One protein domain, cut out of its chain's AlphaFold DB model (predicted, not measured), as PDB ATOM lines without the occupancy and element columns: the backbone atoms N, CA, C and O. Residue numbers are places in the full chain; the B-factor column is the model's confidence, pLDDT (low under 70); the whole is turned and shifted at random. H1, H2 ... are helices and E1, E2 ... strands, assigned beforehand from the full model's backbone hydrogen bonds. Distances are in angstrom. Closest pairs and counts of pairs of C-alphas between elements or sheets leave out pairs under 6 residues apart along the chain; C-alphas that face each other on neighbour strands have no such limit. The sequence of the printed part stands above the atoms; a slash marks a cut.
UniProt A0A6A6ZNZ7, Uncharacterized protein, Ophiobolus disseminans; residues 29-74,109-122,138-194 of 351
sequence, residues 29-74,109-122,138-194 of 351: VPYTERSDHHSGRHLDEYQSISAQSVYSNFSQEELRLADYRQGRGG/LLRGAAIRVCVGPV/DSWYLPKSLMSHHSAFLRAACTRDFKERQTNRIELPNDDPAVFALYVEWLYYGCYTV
ATOM      1  N   VAL A  29     514.894 462.275 432.511       52.19
ATOM      2  CA  VAL A  29     513.716 461.495 432.144       52.19
ATOM      3  C   VAL A  29     513.894 461.148 430.670       52.19
ATOM      4  O   VAL A  29     513.997 462.074 429.853       52.19
ATOM      5  N   PRO A  30     513.985 459.860 430.314       55.84
ATOM      6  CA  PRO A  30     514.095 459.475 428.924       55.84
ATOM      7  C   PRO A  30     512.905 460.025 428.129       55.84
ATOM      8  O   PRO A  30     511.756 460.013 428.572       55.84
ATOM      9  N   TYR A  31     513.191 460.562 426.952       65.50
ATOM     10  CA  TYR A  31     512.178 461.003 426.009       65.50
ATOM     11  C   TYR A  31     511.693 459.803 425.193       65.50
ATOM     12  O   TYR A  31     512.502 458.987 424.761       65.50
ATOM     13  N   THR A  32     510.388 459.718 424.945       70.19
ATOM     14  CA  THR A  32     509.790 458.650 424.139       70.19
ATOM     15  C   THR A  32     509.202 459.194 422.838       70.19
ATOM     16  O   THR A  32     508.451 460.170 422.846       70.19
ATOM     17  N   GLU A  33     509.521 458.551 421.714       68.56
ATOM     18  CA  GLU A  33     508.950 458.849 420.392       68.56
ATOM     19  C   GLU A  33     508.231 457.620 419.835       68.56
ATOM     20  O   GLU A  33     508.562 456.495 420.191       68.56
ATOM     21  N   ARG A  34     507.222 457.791 418.976       65.94
ATOM     22  CA  ARG A  34     506.586 456.639 418.315       65.94
ATOM     23  C   ARG A  34     507.523 456.098 417.244       65.94
ATOM     24  O   ARG A  34     508.021 456.883 416.448       65.94
ATOM     25  N   SER A  35     507.728 454.784 417.214       59.09
ATOM     26  CA  SER A  35     508.637 454.196 416.236       59.09
ATOM     27  C   SER A  35     508.058 454.283 414.819       59.09
ATOM     28  O   SER A  35     506.920 453.885 414.562       59.09
ATOM     29  N   ASP A  36     508.857 454.786 413.877       56.50
ATOM     30  CA  ASP A  36     508.466 454.895 412.462       56.50
ATOM     31  C   ASP A  36     508.546 453.542 411.725       56.50
ATOM     32  O   ASP A  36     508.003 453.373 410.632       56.50
ATOM     33  N   HIS A  37     509.219 452.552 412.321       53.56
ATOM     34  CA  HIS A  37     509.532 451.266 411.689       53.56
ATOM     35  C   HIS A  37     508.554 450.133 412.021       53.56
ATOM     36  O   HIS A  37     508.608 449.074 411.387       53.56
ATOM     37  N   HIS A  38     507.639 450.327 412.974       48.88
ATOM     38  CA  HIS A  38     506.661 449.311 413.350       48.88
ATOM     39  C   HIS A  38     505.242 449.873 413.304       48.88
ATOM     40  O   HIS A  38     504.897 450.827 413.990       48.88
ATOM     41  N   SER A  39     504.378 449.233 412.517       49.41
ATOM     42  CA  SER A  39     502.935 449.476 412.497       49.41
ATOM     43  C   SER A  39     502.286 448.951 413.788       49.41
ATOM     44  O   SER A  39     501.587 447.940 413.785       49.41
ATOM     45  N   GLY A  40     502.568 449.611 414.911       49.62
ATOM     46  CA  GLY A  40     502.101 449.281 416.254       49.62
ATOM     47  C   GLY A  40     502.507 450.366 417.259       49.62
ATOM     48  O   GLY A  40     503.390 451.166 416.982       49.62
ATOM     49  N   ARG A  41     501.850 450.417 418.428       55.41
ATOM     50  CA  ARG A  41     502.102 451.383 419.526       55.41
ATOM     51  C   ARG A  41     503.468 451.173 420.220       55.41
ATOM     52  O   ARG A  41     503.517 451.093 421.443       55.41
ATOM     53  N   HIS A  42     504.555 451.025 419.475       51.16
ATOM     54  CA  HIS A  42     505.893 450.941 420.050       51.16
ATOM     55  C   HIS A  42     506.436 452.357 420.271       51.16
ATOM     56  O   HIS A  42     506.349 453.205 419.379       51.16
ATOM     57  N   LEU A  43     506.927 452.623 421.481       61.59
ATOM     58  CA  LEU A  43     507.588 453.873 421.843       61.59
ATOM     59  C   LEU A  43     509.085 453.593 421.958       61.59
ATOM     60  O   LEU A  43     509.484 452.726 422.732       61.59
ATOM     61  N   ASP A  44     509.893 454.312 421.192       61.19
ATOM     62  CA  ASP A  44     511.344 454.278 421.292       61.19
ATOM     63  C   ASP A  44     511.779 455.240 422.396       61.19
ATOM     64  O   ASP A  44     511.413 456.416 422.389       61.19
ATOM     65  N   GLU A  45     512.536 454.728 423.362       62.50
ATOM     66  CA  GLU A  45     512.999 455.483 424.521       62.50
ATOM     67  C   GLU A  45     514.449 455.954 424.320       62.50
ATOM     68  O   GLU A  45     515.383 455.176 424.090       62.50
ATOM     69  N   TYR A  46     514.640 457.267 424.406       63.75
ATOM     70  CA  TYR A  46     515.900 457.959 424.187       63.75
ATOM     71  C   TYR A  46     516.313 458.685 425.458       63.75
ATOM     72  O   TYR A  46     515.561 459.484 426.006       63.75
ATOM     73  N   GLN A  47     517.557 458.513 425.891       62.12
ATOM     74  CA  GLN A  47     518.052 459.232 427.072       62.12
ATOM     75  C   GLN A  47     518.281 460.737 426.819       62.12
ATOM     76  O   GLN A  47     518.613 461.466 427.750       62.12
ATOM     77  N   SER A  48     518.147 461.228 425.578       71.69
ATOM     78  CA  SER A  48     518.371 462.643 425.269       71.69
ATOM     79  C   SER A  48     517.513 463.199 424.136       71.69
ATOM     80  O   SER A  48     517.372 462.588 423.078       71.69
ATOM     81  N   ILE A  49     517.040 464.435 424.331       74.50
ATOM     82  CA  ILE A  49     516.294 465.235 423.349       74.50
ATOM     83  C   ILE A  49     517.110 465.568 422.088       74.50
ATOM     84  O   ILE A  49     516.526 465.816 421.036       74.50
ATOM     85  N   SER A  50     518.448 465.516 422.148       75.62
ATOM     86  CA  SER A  50     519.309 465.726 420.972       75.62
ATOM     87  C   SER A  50     519.123 464.651 419.891       75.62
ATOM     88  O   SER A  50     519.646 464.797 418.791       75.62
ATOM     89  N   ALA A  51     518.406 463.561 420.193       71.00
ATOM     90  CA  ALA A  51     518.002 462.557 419.212       71.00
ATOM     91  C   ALA A  51     516.878 463.041 418.273       71.00
ATOM     92  O   ALA A  51     516.773 462.538 417.158       71.00
ATOM     93  N   GLN A  52     516.066 464.023 418.685       70.44
ATOM     94  CA  GLN A  52     514.959 464.529 417.871       70.44
ATOM     95  C   GLN A  52     515.469 465.339 416.674       70.44
ATOM     96  O   GLN A  52     516.394 466.145 416.798       70.44
ATOM     97  N   SER A  53     514.799 465.204 415.527       72.25
ATOM     98  CA  SER A  53     515.183 465.866 414.269       72.25
ATOM     99  C   SER A  53     515.381 467.382 414.411       72.25
ATOM    100  O   SER A  53     516.372 467.923 413.916       72.25
ATOM    101  N   VAL A  54     514.506 468.059 415.162       73.12
ATOM    102  CA  VAL A  54     514.544 469.515 415.399       73.12
ATOM    103  C   VAL A  54     515.783 469.950 416.193       73.12
ATOM    104  O   VAL A  54     516.297 471.049 415.979       73.12
ATOM    105  N   TYR A  55     516.295 469.083 417.072       77.44
ATOM    106  CA  TYR A  55     517.446 469.364 417.936       77.44
ATOM    107  C   TYR A  55     518.725 468.635 417.513       77.44
ATOM    108  O   TYR A  55     519.758 468.796 418.154       77.44
ATOM    109  N   SER A  56     518.684 467.887 416.410       77.19
ATOM    110  CA  SER A  56     519.779 467.033 415.925       77.19
ATOM    111  C   SER A  56     521.099 467.768 415.655       77.19
ATOM    112  O   SER A  56     522.166 467.155 415.661       77.19
ATOM    113  N   ASN A  57     521.040 469.086 415.447       81.19
ATOM    114  CA  ASN A  57     522.205 469.943 415.223       81.19
ATOM    115  C   ASN A  57     522.765 470.578 416.503       81.19
ATOM    116  O   ASN A  57     523.741 471.320 416.417       81.19
ATOM    117  N   PHE A  58     522.162 470.309 417.661       79.44
ATOM    118  CA  PHE A  58     522.564 470.872 418.943       79.44
ATOM    119  C   PHE A  58     523.034 469.780 419.898       79.44
ATOM    120  O   PHE A  58     522.436 468.709 420.021       79.44
ATOM    121  N   SER A  59     524.104 470.094 420.608       82.88
ATOM    122  CA  SER A  59     524.639 469.274 421.690       82.88
ATOM    123  C   SER A  59     523.787 469.395 422.951       82.88
ATOM    124  O   SER A  59     523.025 470.351 423.127       82.88
ATOM    125  N   GLN A  60     523.977 468.469 423.894       80.12
ATOM    126  CA  GLN A  60     523.360 468.602 425.213       80.12
ATOM    127  C   GLN A  60     523.820 469.876 425.931       80.12
ATOM    128  O   GLN A  60     523.034 470.530 426.614       80.12
ATOM    129  N   GLU A  61     525.085 470.253 425.772       82.88
ATOM    130  CA  GLU A  61     525.684 471.424 426.403       82.88
ATOM    131  C   GLU A  61     525.088 472.728 425.867       82.88
ATOM    132  O   GLU A  61     524.834 473.649 426.645       82.88
ATOM    133  N   GLU A  62     524.810 472.812 424.563       82.50
ATOM    134  CA  GLU A  62     524.139 473.968 423.958       82.50
ATOM    135  C   GLU A  62     522.706 474.122 424.451       82.50
ATOM    136  O   GLU A  62     522.283 475.238 424.764       82.50
ATOM    137  N   LEU A  63     521.984 473.007 424.567       80.75
ATOM    138  CA  LEU A  63     520.626 472.997 425.099       80.75
ATOM    139  C   LEU A  63     520.616 473.424 426.572       80.75
ATOM    140  O   LEU A  63     519.884 474.346 426.931       80.75
ATOM    141  N   ARG A  64     521.521 472.875 427.399       79.94
ATOM    142  CA  ARG A  64     521.698 473.325 428.792       79.94
ATOM    143  C   ARG A  64     522.020 474.816 428.855       79.94
ATOM    144  O   ARG A  64     521.441 475.541 429.659       79.94
ATOM    145  N   LEU A  65     522.936 475.305 428.019       79.81
ATOM    146  CA  LEU A  65     523.307 476.721 427.995       79.81
ATOM    147  C   LEU A  65     522.122 477.621 427.608       79.81
ATOM    148  O   LEU A  65     521.991 478.720 428.154       79.81
ATOM    149  N   ALA A  66     521.268 477.180 426.682       79.25
ATOM    150  CA  ALA A  66     520.047 477.893 426.320       79.25
ATOM    151  C   ALA A  66     519.073 477.971 427.506       79.25
ATOM    152  O   ALA A  66     518.576 479.061 427.798       79.25
ATOM    153  N   ASP A  67     518.885 476.874 428.241       76.62
ATOM    154  CA  ASP A  67     518.061 476.843 429.453       76.62
ATOM    155  C   ASP A  67     518.602 477.786 430.533       76.62
ATOM    156  O   ASP A  67     517.858 478.606 431.080       76.62
ATOM    157  N   TYR A  68     519.917 477.762 430.788       77.19
ATOM    158  CA  TYR A  68     520.563 478.685 431.727       77.19
ATOM    159  C   TYR A  68     520.322 480.151 431.354       77.19
ATOM    160  O   TYR A  68     520.000 480.965 432.220       77.19
ATOM    161  N   ARG A  69     520.438 480.501 430.068       77.62
ATOM    162  CA  ARG A  69     520.197 481.869 429.578       77.62
ATOM    163  C   ARG A  69     518.747 482.315 429.735       77.62
ATOM    164  O   ARG A  69     518.498 483.511 429.841       77.62
ATOM    165  N   GLN A  70     517.811 481.373 429.765       76.62
ATOM    166  CA  GLN A  70     516.391 481.626 430.000       76.62
ATOM    167  C   GLN A  70     516.019 481.590 431.491       76.62
ATOM    168  O   GLN A  70     514.838 481.638 431.825       76.62
ATOM    169  N   GLY A  71     517.003 481.484 432.393       72.69
ATOM    170  CA  GLY A  71     516.767 481.378 433.834       72.69
ATOM    171  C   GLY A  71     516.215 480.020 434.275       72.69
ATOM    172  O   GLY A  71     515.798 479.881 435.418       72.69
ATOM    173  N   ARG A  72     516.238 479.004 433.402       70.75
ATOM    174  CA  ARG A  72     515.745 477.639 433.667       70.75
ATOM    175  C   ARG A  72     516.833 476.698 434.196       70.75
ATOM    176  O   ARG A  72     516.643 475.490 434.261       70.75
ATOM    177  N   GLY A  73     517.981 477.246 434.587       59.41
ATOM    178  CA  GLY A  73     519.155 476.508 435.063       59.41
ATOM    179  C   GLY A  73     519.039 475.875 436.454       59.41
ATOM    180  O   GLY A  73     520.026 475.345 436.953       59.41
ATOM    181  N   GLY A  74     517.865 475.947 437.085       56.28
ATOM    182  CA  GLY A  74     517.674 475.623 438.499       56.28
ATOM    183  C   GLY A  74     518.127 476.761 439.414       56.28
ATOM    184  O   GLY A  74     518.901 477.636 439.018       56.28
ATOM    185  N   LEU A 109     534.305 472.516 420.811       89.50
ATOM    186  CA  LEU A 109     534.121 471.063 420.670       89.50
ATOM    187  C   LEU A 109     532.845 470.552 421.337       89.50
ATOM    188  O   LEU A 109     532.380 469.466 421.008       89.50
ATOM    189  N   LEU A 110     532.267 471.313 422.264       89.06
ATOM    190  CA  LEU A 110     531.026 470.927 422.925       89.06
ATOM    191  C   LEU A 110     529.794 471.197 422.066       89.06
ATOM    192  O   LEU A 110     528.706 470.858 422.494       89.06
ATOM    193  N   ARG A 111     529.933 471.815 420.886       85.38
ATOM    194  CA  ARG A 111     528.804 472.201 420.030       85.38
ATOM    195  C   ARG A 111     528.526 471.208 418.911       85.38
ATOM    196  O   ARG A 111     529.421 470.492 418.457       85.38
ATOM    197  N   GLY A 112     527.308 471.280 418.382       86.81
ATOM    198  CA  GLY A 112     526.880 470.568 417.185       86.81
ATOM    199  C   GLY A 112     526.218 469.225 417.481       86.81
ATOM    200  O   GLY A 112     525.862 468.911 418.612       86.81
ATOM    201  N   ALA A 113     526.055 468.417 416.434       86.56
ATOM    202  CA  ALA A 113     525.356 467.142 416.524       86.56
ATOM    203  C   ALA A 113     526.002 466.178 417.534       86.56
ATOM    204  O   ALA A 113     527.222 465.972 417.536       86.56
ATOM    205  N   ALA A 114     525.156 465.530 418.334       87.62
ATOM    206  CA  ALA A 114     525.544 464.465 419.247       87.62
ATOM    207  C   ALA A 114     525.306 463.074 418.636       87.62
ATOM    208  O   ALA A 114     524.539 462.900 417.683       87.62
ATOM    209  N   ILE A 115     525.976 462.074 419.195       86.62
ATOM    210  CA  ILE A 115     525.804 460.660 418.855       86.62
ATOM    211  C   ILE A 115     525.686 459.842 420.137       86.62
ATOM    212  O   ILE A 115     526.317 460.170 421.145       86.62
ATOM    213  N   ARG A 116     524.856 458.795 420.106       89.19
ATOM    214  CA  ARG A 116     524.685 457.895 421.247       89.19
ATOM    215  C   ARG A 116     525.815 456.867 421.265       89.19
ATOM    216  O   ARG A 116     526.069 456.224 420.251       89.19
ATOM    217  N   VAL A 117     526.459 456.678 422.408       91.06
ATOM    218  CA  VAL A 117     527.427 455.604 422.648       91.06
ATOM    219  C   VAL A 117     526.835 454.657 423.679       91.06
ATOM    220  O   VAL A 117     526.507 455.091 424.777       91.06
ATOM    221  N   CYS A 118     526.675 453.390 423.315       90.69
ATOM    222  CA  CYS A 118     526.164 452.329 424.178       90.69
ATOM    223  C   CYS A 118     527.315 451.394 424.553       90.69
ATOM    224  O   CYS A 118     527.989 450.877 423.661       90.69
ATOM    225  N   VAL A 119     527.536 451.184 425.850       91.88
ATOM    226  CA  VAL A 119     528.649 450.383 426.381       91.88
ATOM    227  C   VAL A 119     528.108 449.266 427.258       91.88
ATOM    228  O   VAL A 119     527.155 449.478 428.006       91.88
ATOM    229  N   GLY A 120     528.740 448.098 427.177       89.25
ATOM    230  CA  GLY A 120     528.311 446.886 427.867       89.25
ATOM    231  C   GLY A 120     527.324 446.051 427.045       89.25
ATOM    232  O   GLY A 120     526.858 446.488 425.985       89.25
ATOM    233  N   PRO A 121     527.020 444.819 427.487       84.25
ATOM    234  CA  PRO A 121     526.189 443.889 426.739       84.25
ATOM    235  C   PRO A 121     524.799 444.463 426.450       84.25
ATOM    236  O   PRO A 121     524.163 445.099 427.293       84.25
ATOM    237  N   VAL A 122     524.319 444.182 425.234       72.06
ATOM    238  CA  VAL A 122     522.989 444.596 424.758       72.06
ATOM    239  C   VAL A 122     521.888 443.992 425.632       72.06
ATOM    240  O   VAL A 122     520.914 444.664 425.955       72.06
ATOM    241  N   ASP A 138     525.487 450.978 430.029       86.56
ATOM    242  CA  ASP A 138     525.138 452.390 430.138       86.56
ATOM    243  C   ASP A 138     525.244 453.052 428.755       86.56
ATOM    244  O   ASP A 138     525.850 452.507 427.818       86.56
ATOM    245  N   SER A 139     524.615 454.213 428.585       88.75
ATOM    246  CA  SER A 139     524.766 454.990 427.363       88.75
ATOM    247  C   SER A 139     524.904 456.487 427.589       88.75
ATOM    248  O   SER A 139     524.342 457.070 428.506       88.75
ATOM    249  N   TRP A 140     525.648 457.125 426.689       88.94
ATOM    250  CA  TRP A 140     525.924 458.557 426.724       88.94
ATOM    251  C   TRP A 140     525.609 459.182 425.376       88.94
ATOM    252  O   TRP A 140     525.802 458.563 424.332       88.94
ATOM    253  N   TYR A 141     525.165 460.433 425.383       88.00
ATOM    254  CA  TYR A 141     525.039 461.245 424.175       88.00
ATOM    255  C   TYR A 141     526.141 462.292 424.190       88.00
ATOM    256  O   TYR A 141     526.113 463.206 425.009       88.00
ATOM    257  N   LEU A 142     527.114 462.140 423.294       90.44
ATOM    258  CA  LEU A 142     528.329 462.953 423.287       90.44
ATOM    259  C   LEU A 142     528.423 463.772 421.993       90.44
ATOM    260  O   LEU A 142     528.064 463.256 420.925       90.44
ATOM    261  N   PRO A 143     528.926 465.021 422.041       91.88
ATOM    262  CA  PRO A 143     529.178 465.807 420.838       91.88
ATOM    263  C   PRO A 143     530.147 465.088 419.889       91.88
ATOM    264  O   PRO A 143     531.235 464.656 420.285       91.88
ATOM    265  N   LYS A 144     529.774 464.976 418.605       91.44
ATOM    266  CA  LYS A 144     530.609 464.311 417.587       91.44
ATOM    267  C   LYS A 144     531.962 464.995 417.434       91.44
ATOM    268  O   LYS A 144     532.970 464.317 417.258       91.44
ATOM    269  N   SER A 145     531.977 466.322 417.498       91.56
ATOM    270  CA  SER A 145     533.163 467.185 417.464       91.56
ATOM    271  C   SER A 145     534.122 466.873 418.614       91.56
ATOM    272  O   SER A 145     535.299 466.630 418.349       91.56
ATOM    273  N   LEU A 146     533.621 466.786 419.851       92.69
ATOM    274  CA  LEU A 146     534.402 466.414 421.035       92.69
ATOM    275  C   LEU A 146     535.067 465.046 420.874       92.69
ATOM    276  O   LEU A 146     536.291 464.937 420.930       92.69
ATOM    277  N   MET A 147     534.283 464.005 420.597       92.62
ATOM    278  CA  MET A 147     534.833 462.655 420.444       92.62
ATOM    279  C   MET A 147     535.807 462.554 419.269       92.62
ATOM    280  O   MET A 147     536.865 461.938 419.382       92.62
ATOM    281  N   SER A 148     535.455 463.169 418.136       92.25
ATOM    282  CA  SER A 148     536.281 463.151 416.931       92.25
ATOM    283  C   SER A 148     537.600 463.880 417.140       92.25
ATOM    284  O   SER A 148     538.599 463.502 416.535       92.25
ATOM    285  N   HIS A 149     537.630 464.933 417.956       92.38
ATOM    286  CA  HIS A 149     538.860 465.657 418.250       92.38
ATOM    287  C   HIS A 149     539.877 464.749 418.946       92.38
ATOM    288  O   HIS A 149     541.012 464.645 418.480       92.38
ATOM    289  N   HIS A 150     539.438 464.035 419.982       91.50
ATOM    290  CA  HIS A 150     540.313 463.254 420.853       91.50
ATOM    291  C   HIS A 150     540.642 461.848 420.322       91.50
ATOM    292  O   HIS A 150     541.792 461.413 420.388       91.50
ATOM    293  N   SER A 151     539.677 461.164 419.701       94.56
ATOM    294  CA  SER A 151     539.834 459.776 419.260       94.56
ATOM    295  C   SER A 151     539.761 459.643 417.740       94.56
ATOM    296  O   SER A 151     538.752 459.956 417.101       94.56
ATOM    297  N   ALA A 152     540.828 459.106 417.140       91.12
ATOM    298  CA  ALA A 152     540.848 458.796 415.710       91.12
ATOM    299  C   ALA A 152     539.843 457.688 415.342       91.12
ATOM    300  O   ALA A 152     539.237 457.740 414.269       91.12
ATOM    301  N   PHE A 153     539.637 456.720 416.241       91.19
ATOM    302  CA  PHE A 153     538.631 455.670 416.086       91.19
ATOM    303  C   PHE A 153     537.213 456.259 416.059       91.19
ATOM    304  O   PHE A 153     536.472 456.042 415.102       91.19
ATOM    305  N   LEU A 154     536.858 457.081 417.053       91.06
ATOM    306  CA  LEU A 154     535.530 457.696 417.137       91.06
ATOM    307  C   LEU A 154     535.305 458.717 416.016       91.06
ATOM    308  O   LEU A 154     534.199 458.809 415.489       91.06
ATOM    309  N   ARG A 155     536.353 459.424 415.574       90.25
ATOM    310  CA  ARG A 155     536.303 460.256 414.365       90.25
ATOM    311  C   ARG A 155     535.913 459.436 413.147       90.25
ATOM    312  O   ARG A 155     535.030 459.853 412.403       90.25
ATOM    313  N   ALA A 156     536.549 458.285 412.936       87.62
ATOM    314  CA  ALA A 156     536.208 457.395 411.834       87.62
ATOM    315  C   ALA A 156     534.756 456.897 411.946       87.62
ATOM    316  O   ALA A 156     534.041 456.941 410.949       87.62
ATOM    317  N   ALA A 157     534.308 456.523 413.149       85.50
ATOM    318  CA  ALA A 157     532.926 456.112 413.412       85.50
ATOM    319  C   ALA A 157     531.893 457.231 413.153       85.50
ATOM    320  O   ALA A 157     530.791 456.958 412.692       85.50
ATOM    321  N   CYS A 158     532.249 458.498 413.399       80.75
ATOM    322  CA  CYS A 158     531.351 459.640 413.184       80.75
ATOM    323  C   CYS A 158     531.294 460.127 411.726       80.75
ATOM    324  O   CYS A 158     530.281 460.690 411.307       80.75
ATOM    325  N   THR A 159     532.397 459.999 410.980       73.50
ATOM    326  CA  THR A 159     532.583 460.658 409.672       73.50
ATOM    327  C   THR A 159     532.407 459.742 408.472       73.50
ATOM    328  O   THR A 159     531.986 460.210 407.416       73.50
ATOM    329  N   ARG A 160     532.750 458.459 408.595       63.53
ATOM    330  CA  ARG A 160     532.675 457.519 407.473       63.53
ATOM    331  C   ARG A 160     531.242 457.023 407.297       63.53
ATOM    332  O   ARG A 160     530.467 457.007 408.249       63.53
ATOM    333  N   ASP A 161     530.903 456.585 406.088       58.88
ATOM    334  CA  ASP A 161     529.593 456.000 405.753       58.88
ATOM    335  C   ASP A 161     529.430 454.574 406.306       58.88
ATOM    336  O   ASP A 161     529.001 453.653 405.614       58.88
ATOM    337  N   PHE A 162     529.812 454.375 407.565       62.34
ATOM    338  CA  PHE A 162     529.560 453.143 408.290       62.34
ATOM    339  C   PHE A 162     528.156 453.148 408.905       62.34
ATOM    340  O   PHE A 162     527.470 454.177 408.949       62.34
ATOM    341  N   LYS A 163     527.721 451.973 409.378       60.62
ATOM    342  CA  LYS A 163     526.393 451.769 409.974       60.62
ATOM    343  C   LYS A 163     526.139 452.749 411.119       60.62
ATOM    344  O   LYS A 163     525.038 453.262 411.234       60.62
ATOM    345  N   GLU A 164     527.168 453.077 411.887       65.69
ATOM    346  CA  GLU A 164     527.146 453.961 413.052       65.69
ATOM    347  C   GLU A 164     526.736 455.396 412.696       65.69
ATOM    348  O   GLU A 164     526.023 456.051 413.458       65.69
ATOM    349  N   ARG A 165     527.130 455.888 411.511       62.56
ATOM    350  CA  ARG A 165     526.686 457.194 411.006       62.56
ATOM    351  C   ARG A 165     525.208 457.161 410.625       62.56
ATOM    352  O   ARG A 165     524.508 458.144 410.853       62.56
ATOM    353  N   GLN A 166     524.748 456.045 410.056       61.19
ATOM    354  CA  GLN A 166     523.361 455.858 409.617       61.19
ATOM    355  C   GLN A 166     522.411 455.665 410.804       61.19
ATOM    356  O   GLN A 166     521.315 456.212 410.803       61.19
ATOM    357  N   THR A 167     522.844 454.938 411.835       65.00
ATOM    358  CA  THR A 167     522.072 454.685 413.060       65.00
ATOM    359  C   THR A 167     522.264 455.764 414.127       65.00
ATOM    360  O   THR A 167     521.591 455.734 415.154       65.00
ATOM    361  N   ASN A 168     523.194 456.702 413.909       78.69
ATOM    362  CA  ASN A 168     523.637 457.698 414.884       78.69
ATOM    363  C   ASN A 168     523.955 457.079 416.262       78.69
ATOM    364  O   ASN A 168     523.621 457.642 417.314       78.69
ATOM    365  N   ARG A 169     524.597 455.906 416.242       84.69
ATOM    366  CA  ARG A 169     524.849 455.075 417.418       84.69
ATOM    367  C   ARG A 169     526.165 454.312 417.284       84.69
ATOM    368  O   ARG A 169     526.414 453.691 416.256       84.69
ATOM    369  N   ILE A 170     526.977 454.334 418.337       89.38
ATOM    370  CA  ILE A 170     528.206 453.544 418.479       89.38
ATOM    371  C   ILE A 170     527.963 452.478 419.546       89.38
ATOM    372  O   ILE A 170     527.470 452.795 420.628       89.38
ATOM    373  N   GLU A 171     528.323 451.231 419.252       89.88
ATOM    374  CA  GLU A 171     528.165 450.104 420.175       89.88
ATOM    375  C   GLU A 171     529.520 449.553 420.615       89.88
ATOM    376  O   GLU A 171     530.389 449.254 419.795       89.88
ATOM    377  N   LEU A 172     529.678 449.403 421.927       91.88
ATOM    378  CA  LEU A 172     530.868 448.892 422.601       91.88
ATOM    379  C   LEU A 172     530.458 447.766 423.571       91.88
ATOM    380  O   LEU A 172     530.536 447.928 424.791       91.88
ATOM    381  N   PRO A 173     529.970 446.621 423.050       90.62
ATOM    382  CA  PRO A 173     529.284 445.613 423.862       90.62
ATOM    383  C   PRO A 173     530.194 444.851 424.832       90.62
ATOM    384  O   PRO A 173     529.719 444.294 425.815       90.62
ATOM    385  N   ASN A 174     531.497 444.829 424.554       90.31
ATOM    386  CA  ASN A 174     532.494 444.090 425.334       90.31
ATOM    387  C   ASN A 174     533.303 445.001 426.268       90.31
ATOM    388  O   ASN A 174     534.304 444.564 426.832       90.31
ATOM    389  N   ASP A 175     532.934 446.277 426.367       92.81
ATOM    390  CA  ASP A 175     533.645 447.260 427.174       92.81
ATOM    391  C   ASP A 175     532.905 447.522 428.488       92.81
ATOM    392  O   ASP A 175     531.689 447.374 428.585       92.81
ATOM    393  N   ASP A 176     533.668 447.902 429.508       90.69
ATOM    394  CA  ASP A 176     533.186 448.153 430.866       90.69
ATOM    395  C   ASP A 176     532.574 449.572 430.954       90.69
ATOM    396  O   ASP A 176     533.307 450.554 430.755       90.69
ATOM    397  N   PRO A 177     531.266 449.717 431.259       91.38
ATOM    398  CA  PRO A 177     530.609 451.021 431.351       91.38
ATOM    399  C   PRO A 177     531.282 451.964 432.351       91.38
ATOM    400  O   PRO A 177     531.421 453.156 432.077       91.38
ATOM    401  N   ALA A 178     531.792 451.443 433.472       90.19
ATOM    402  CA  ALA A 178     532.455 452.260 434.484       90.19
ATOM    403  C   ALA A 178     533.796 452.827 433.984       90.19
ATOM    404  O   ALA A 178     534.186 453.937 434.346       90.19
ATOM    405  N   VAL A 179     534.509 452.088 433.129       93.50
ATOM    406  CA  VAL A 179     535.756 452.565 432.503       93.50
ATOM    407  C   VAL A 179     535.448 453.607 431.434       93.50
ATOM    408  O   VAL A 179     536.162 454.606 431.326       93.50
ATOM    409  N   PHE A 180     534.367 453.416 430.675       95.44
ATOM    410  CA  PHE A 180     533.934 454.406 429.697       95.44
ATOM    411  C   PHE A 180     533.437 455.696 430.362       95.44
ATOM    412  O   PHE A 180     533.739 456.780 429.871       95.44
ATOM    413  N   ALA A 181     532.788 455.624 431.527       92.50
ATOM    414  CA  ALA A 181     532.424 456.809 432.305       92.50
ATOM    415  C   ALA A 181     533.652 457.670 432.674       92.50
ATOM    416  O   ALA A 181     533.602 458.896 432.567       92.50
ATOM    417  N   LEU A 182     534.786 457.047 433.024       93.75
ATOM    418  CA  LEU A 182     536.054 457.760 433.256       93.75
ATOM    419  C   LEU A 182     536.607 458.392 431.970       93.75
ATOM    420  O   LEU A 182     537.187 459.476 432.009       93.75
ATOM    421  N   TYR A 183     536.414 457.741 430.820       96.19
ATOM    422  CA  TYR A 183     536.754 458.331 429.526       96.19
ATOM    423  C   TYR A 183     535.881 459.553 429.211       96.19
ATOM    424  O   TYR A 183     536.404 460.574 428.770       96.19
ATOM    425  N   VAL A 184     534.579 459.502 429.512       94.00
ATOM    426  CA  VAL A 184     533.681 460.661 429.395       94.00
ATOM    427  C   VAL A 184     534.154 461.800 430.301       94.00
ATOM    428  O   VAL A 184     534.316 462.917 429.820       94.00
ATOM    429  N   GLU A 185     534.452 461.538 431.579       90.25
ATOM    430  CA  GLU A 185     535.010 462.552 432.490       90.25
ATOM    431  C   GLU A 185     536.276 463.196 431.893       90.25
ATOM    432  O   GLU A 185     536.400 464.423 431.838       90.25
ATOM    433  N   TRP A 186     537.176 462.377 431.346       94.38
ATOM    434  CA  TRP A 186     538.388 462.863 430.700       94.38
ATOM    435  C   TRP A 186     538.128 463.703 429.445       94.38
ATOM    436  O   TRP A 186     538.785 464.728 429.278       94.38
ATOM    437  N   LEU A 187     537.164 463.342 428.591       92.12
ATOM    438  CA  LEU A 187     536.816 464.135 427.403       92.12
ATOM    439  C   LEU A 187     536.403 465.566 427.777       92.12
ATOM    440  O   LEU A 187     536.792 466.528 427.111       92.12
ATOM    441  N   TYR A 188     535.631 465.711 428.854       87.06
ATOM    442  CA  TYR A 188     535.137 467.014 429.295       87.06
ATOM    443  C   TYR A 188     536.174 467.820 430.083       87.06
ATOM    444  O   TYR A 188     536.221 469.042 429.941       87.06
ATOM    445  N   TYR A 189     536.998 467.173 430.909       86.94
ATOM    446  CA  TYR A 189     537.852 467.880 431.874       86.94
ATOM    447  C   TYR A 189     539.358 467.742 431.616       86.94
ATOM    448  O   TYR A 189     540.157 468.410 432.271       86.94
ATOM    449  N   GLY A 190     539.767 466.879 430.685       87.06
ATOM    450  CA  GLY A 190     541.167 466.518 430.439       87.06
ATOM    451  C   GLY A 190     541.797 465.664 431.548       87.06
ATOM    452  O   GLY A 190     542.999 465.399 431.526       87.06
ATOM    453  N   CYS A 191     541.005 465.244 432.532       89.69
ATOM    454  CA  CYS A 191     541.401 464.390 433.644       89.69
ATOM    455  C   CYS A 191     540.200 463.572 434.126       89.69
ATOM    456  O   CYS A 191     539.065 464.009 433.959       89.69
ATOM    457  N   TYR A 192     540.455 462.440 434.778       91.25
ATOM    458  CA  TYR A 192     539.424 461.665 435.465       91.25
ATOM    459  C   TYR A 192     539.838 461.323 436.893       91.25
ATOM    460  O   TYR A 192     541.033 461.319 437.236       91.25
ATOM    461  N   THR A 193     538.849 461.015 437.726       87.38
ATOM    462  CA  THR A 193     539.057 460.691 439.133       87.38
ATOM    463  C   THR A 193     538.613 459.269 439.441       87.38
ATOM    464  O   THR A 193     537.463 458.881 439.294       87.38
ATOM    465  N   VAL A 194     539.560 458.457 439.912       81.88
ATOM    466  CA  VAL A 194     539.243 457.145 440.478       81.88
ATOM    467  C   VAL A 194     539.038 457.339 441.969       81.88
ATOM    468  O   VAL A 194     539.958 457.793 442.653       81.88
TER     469      VAL A 194
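AT A GLANCE: This is residues 29 to 74, 109 to 122 and 138 to 194 of the 351 residues of an uncharacterized protein of Ophiobolus disseminans (UniProt A0A6A6ZNZ7). A small three-stranded sheet, E4 E3 E5, has the longest helix, H5, packed along one face, while H2, which follows directly on E4, folds back into H3 as a helical hairpin, and the short H4 is next to the strands. Two arms leave this body: the strand hairpin E1 and E2 is set off from the sheet on the side away from H5, and H1 points outward, with residues 66 to 71 sticking out. The printed part has 117 residues, with five named helices and five named strands in the order E1 E2 H1 E3 E4 H2 H3 H4 E5 H5; the class is mixed, helices and strands. The sheet E4 E3 E5 is mixed, the sheet E1 E2 antiparallel. The whole is compact, with a radius of gyration of the C-alphas of 15.1 A and spans of 45 by 41 by 28 A.

IN THESE COORDINATES: E1, residues 31 to 34, begins at C-alpha 31 (512.178, 461.003, 426.009), and E2 is residues 43 to 46. H1, residues 60 to 69, is 14.3 A long. E3, residues 114 to 119, is 16.1 A long, and E4, residues 138 to 143, 16.8 A. H2 is residues 144 to 150, H3 residues 152 to 159, H4 residues 163 to 167 and E5 residues 169 to 172. H5, residues 177 to 189, is 18.4 A long and ends at C-alpha 189 (537.852, 467.880, 431.874).

HOW THE PARTS SIT: E3 is the inner strand: E4 is its antiparallel neighbour, with N 117 and O 140 2.8 A apart, and E5 its parallel neighbour, with N 170 and O 116 2.8 A apart. H2 and H5 with the sheet E4 E3 E5 make two layers, a sheet with helices on one face of it. H5 lies over E4 and, only just, E3, with 3 C-alphas on E3, at a height over the sheet of 10.2 A; it runs along the strands, at 18 degrees to E4 on the local plane. H2 and H5 only just touch, with 3 pairs of C-alphas within 8 A, through residue 187 of H5 alone; the closest C-alphas are those of Leu 146 and Leu 187, 7.2 A, and the helices are about perpendicular at 87 degrees. The hairpin H2 and H3 touches at Ser 148 and Arg 155, C-alphas 3.9 A apart, with a shallow tilt of 19 degrees, opposite ways. H3 only grazes the sheet, and touches H4 only at the corner, C-alphas 158 and 165 being 5.7 A apart. H4 stands at the sheet's level, at a height of 0.4 A, only just, on a local plane fitted to 6 C-alphas. H1 only grazes the sheet with residues 60 to 61. The hairpin E1 and E2 has N 33 and O 44 2.9 A apart and is apart from E3, E4 and E5. In H1, H2, H3, H4 and H5 every O i to N i+4 pair is within hydrogen-bond range.

THE WHOLE: The C-alphas farthest apart, those of Ser 39 and Val 194, are 46.5 A apart. Residues 75 to 108 and 123 to 137 are not printed, with gaps of 24.7 A between C-alphas 74 and 109 and 9.7 A between 122 and 138. The link E2 to H1, residues 47 to 59, is long. The mean pLDDT of the printed part is 79.2; it is under 70 at residues 29 to 31, 33 to 47, 73 to 74 and 160 to 167.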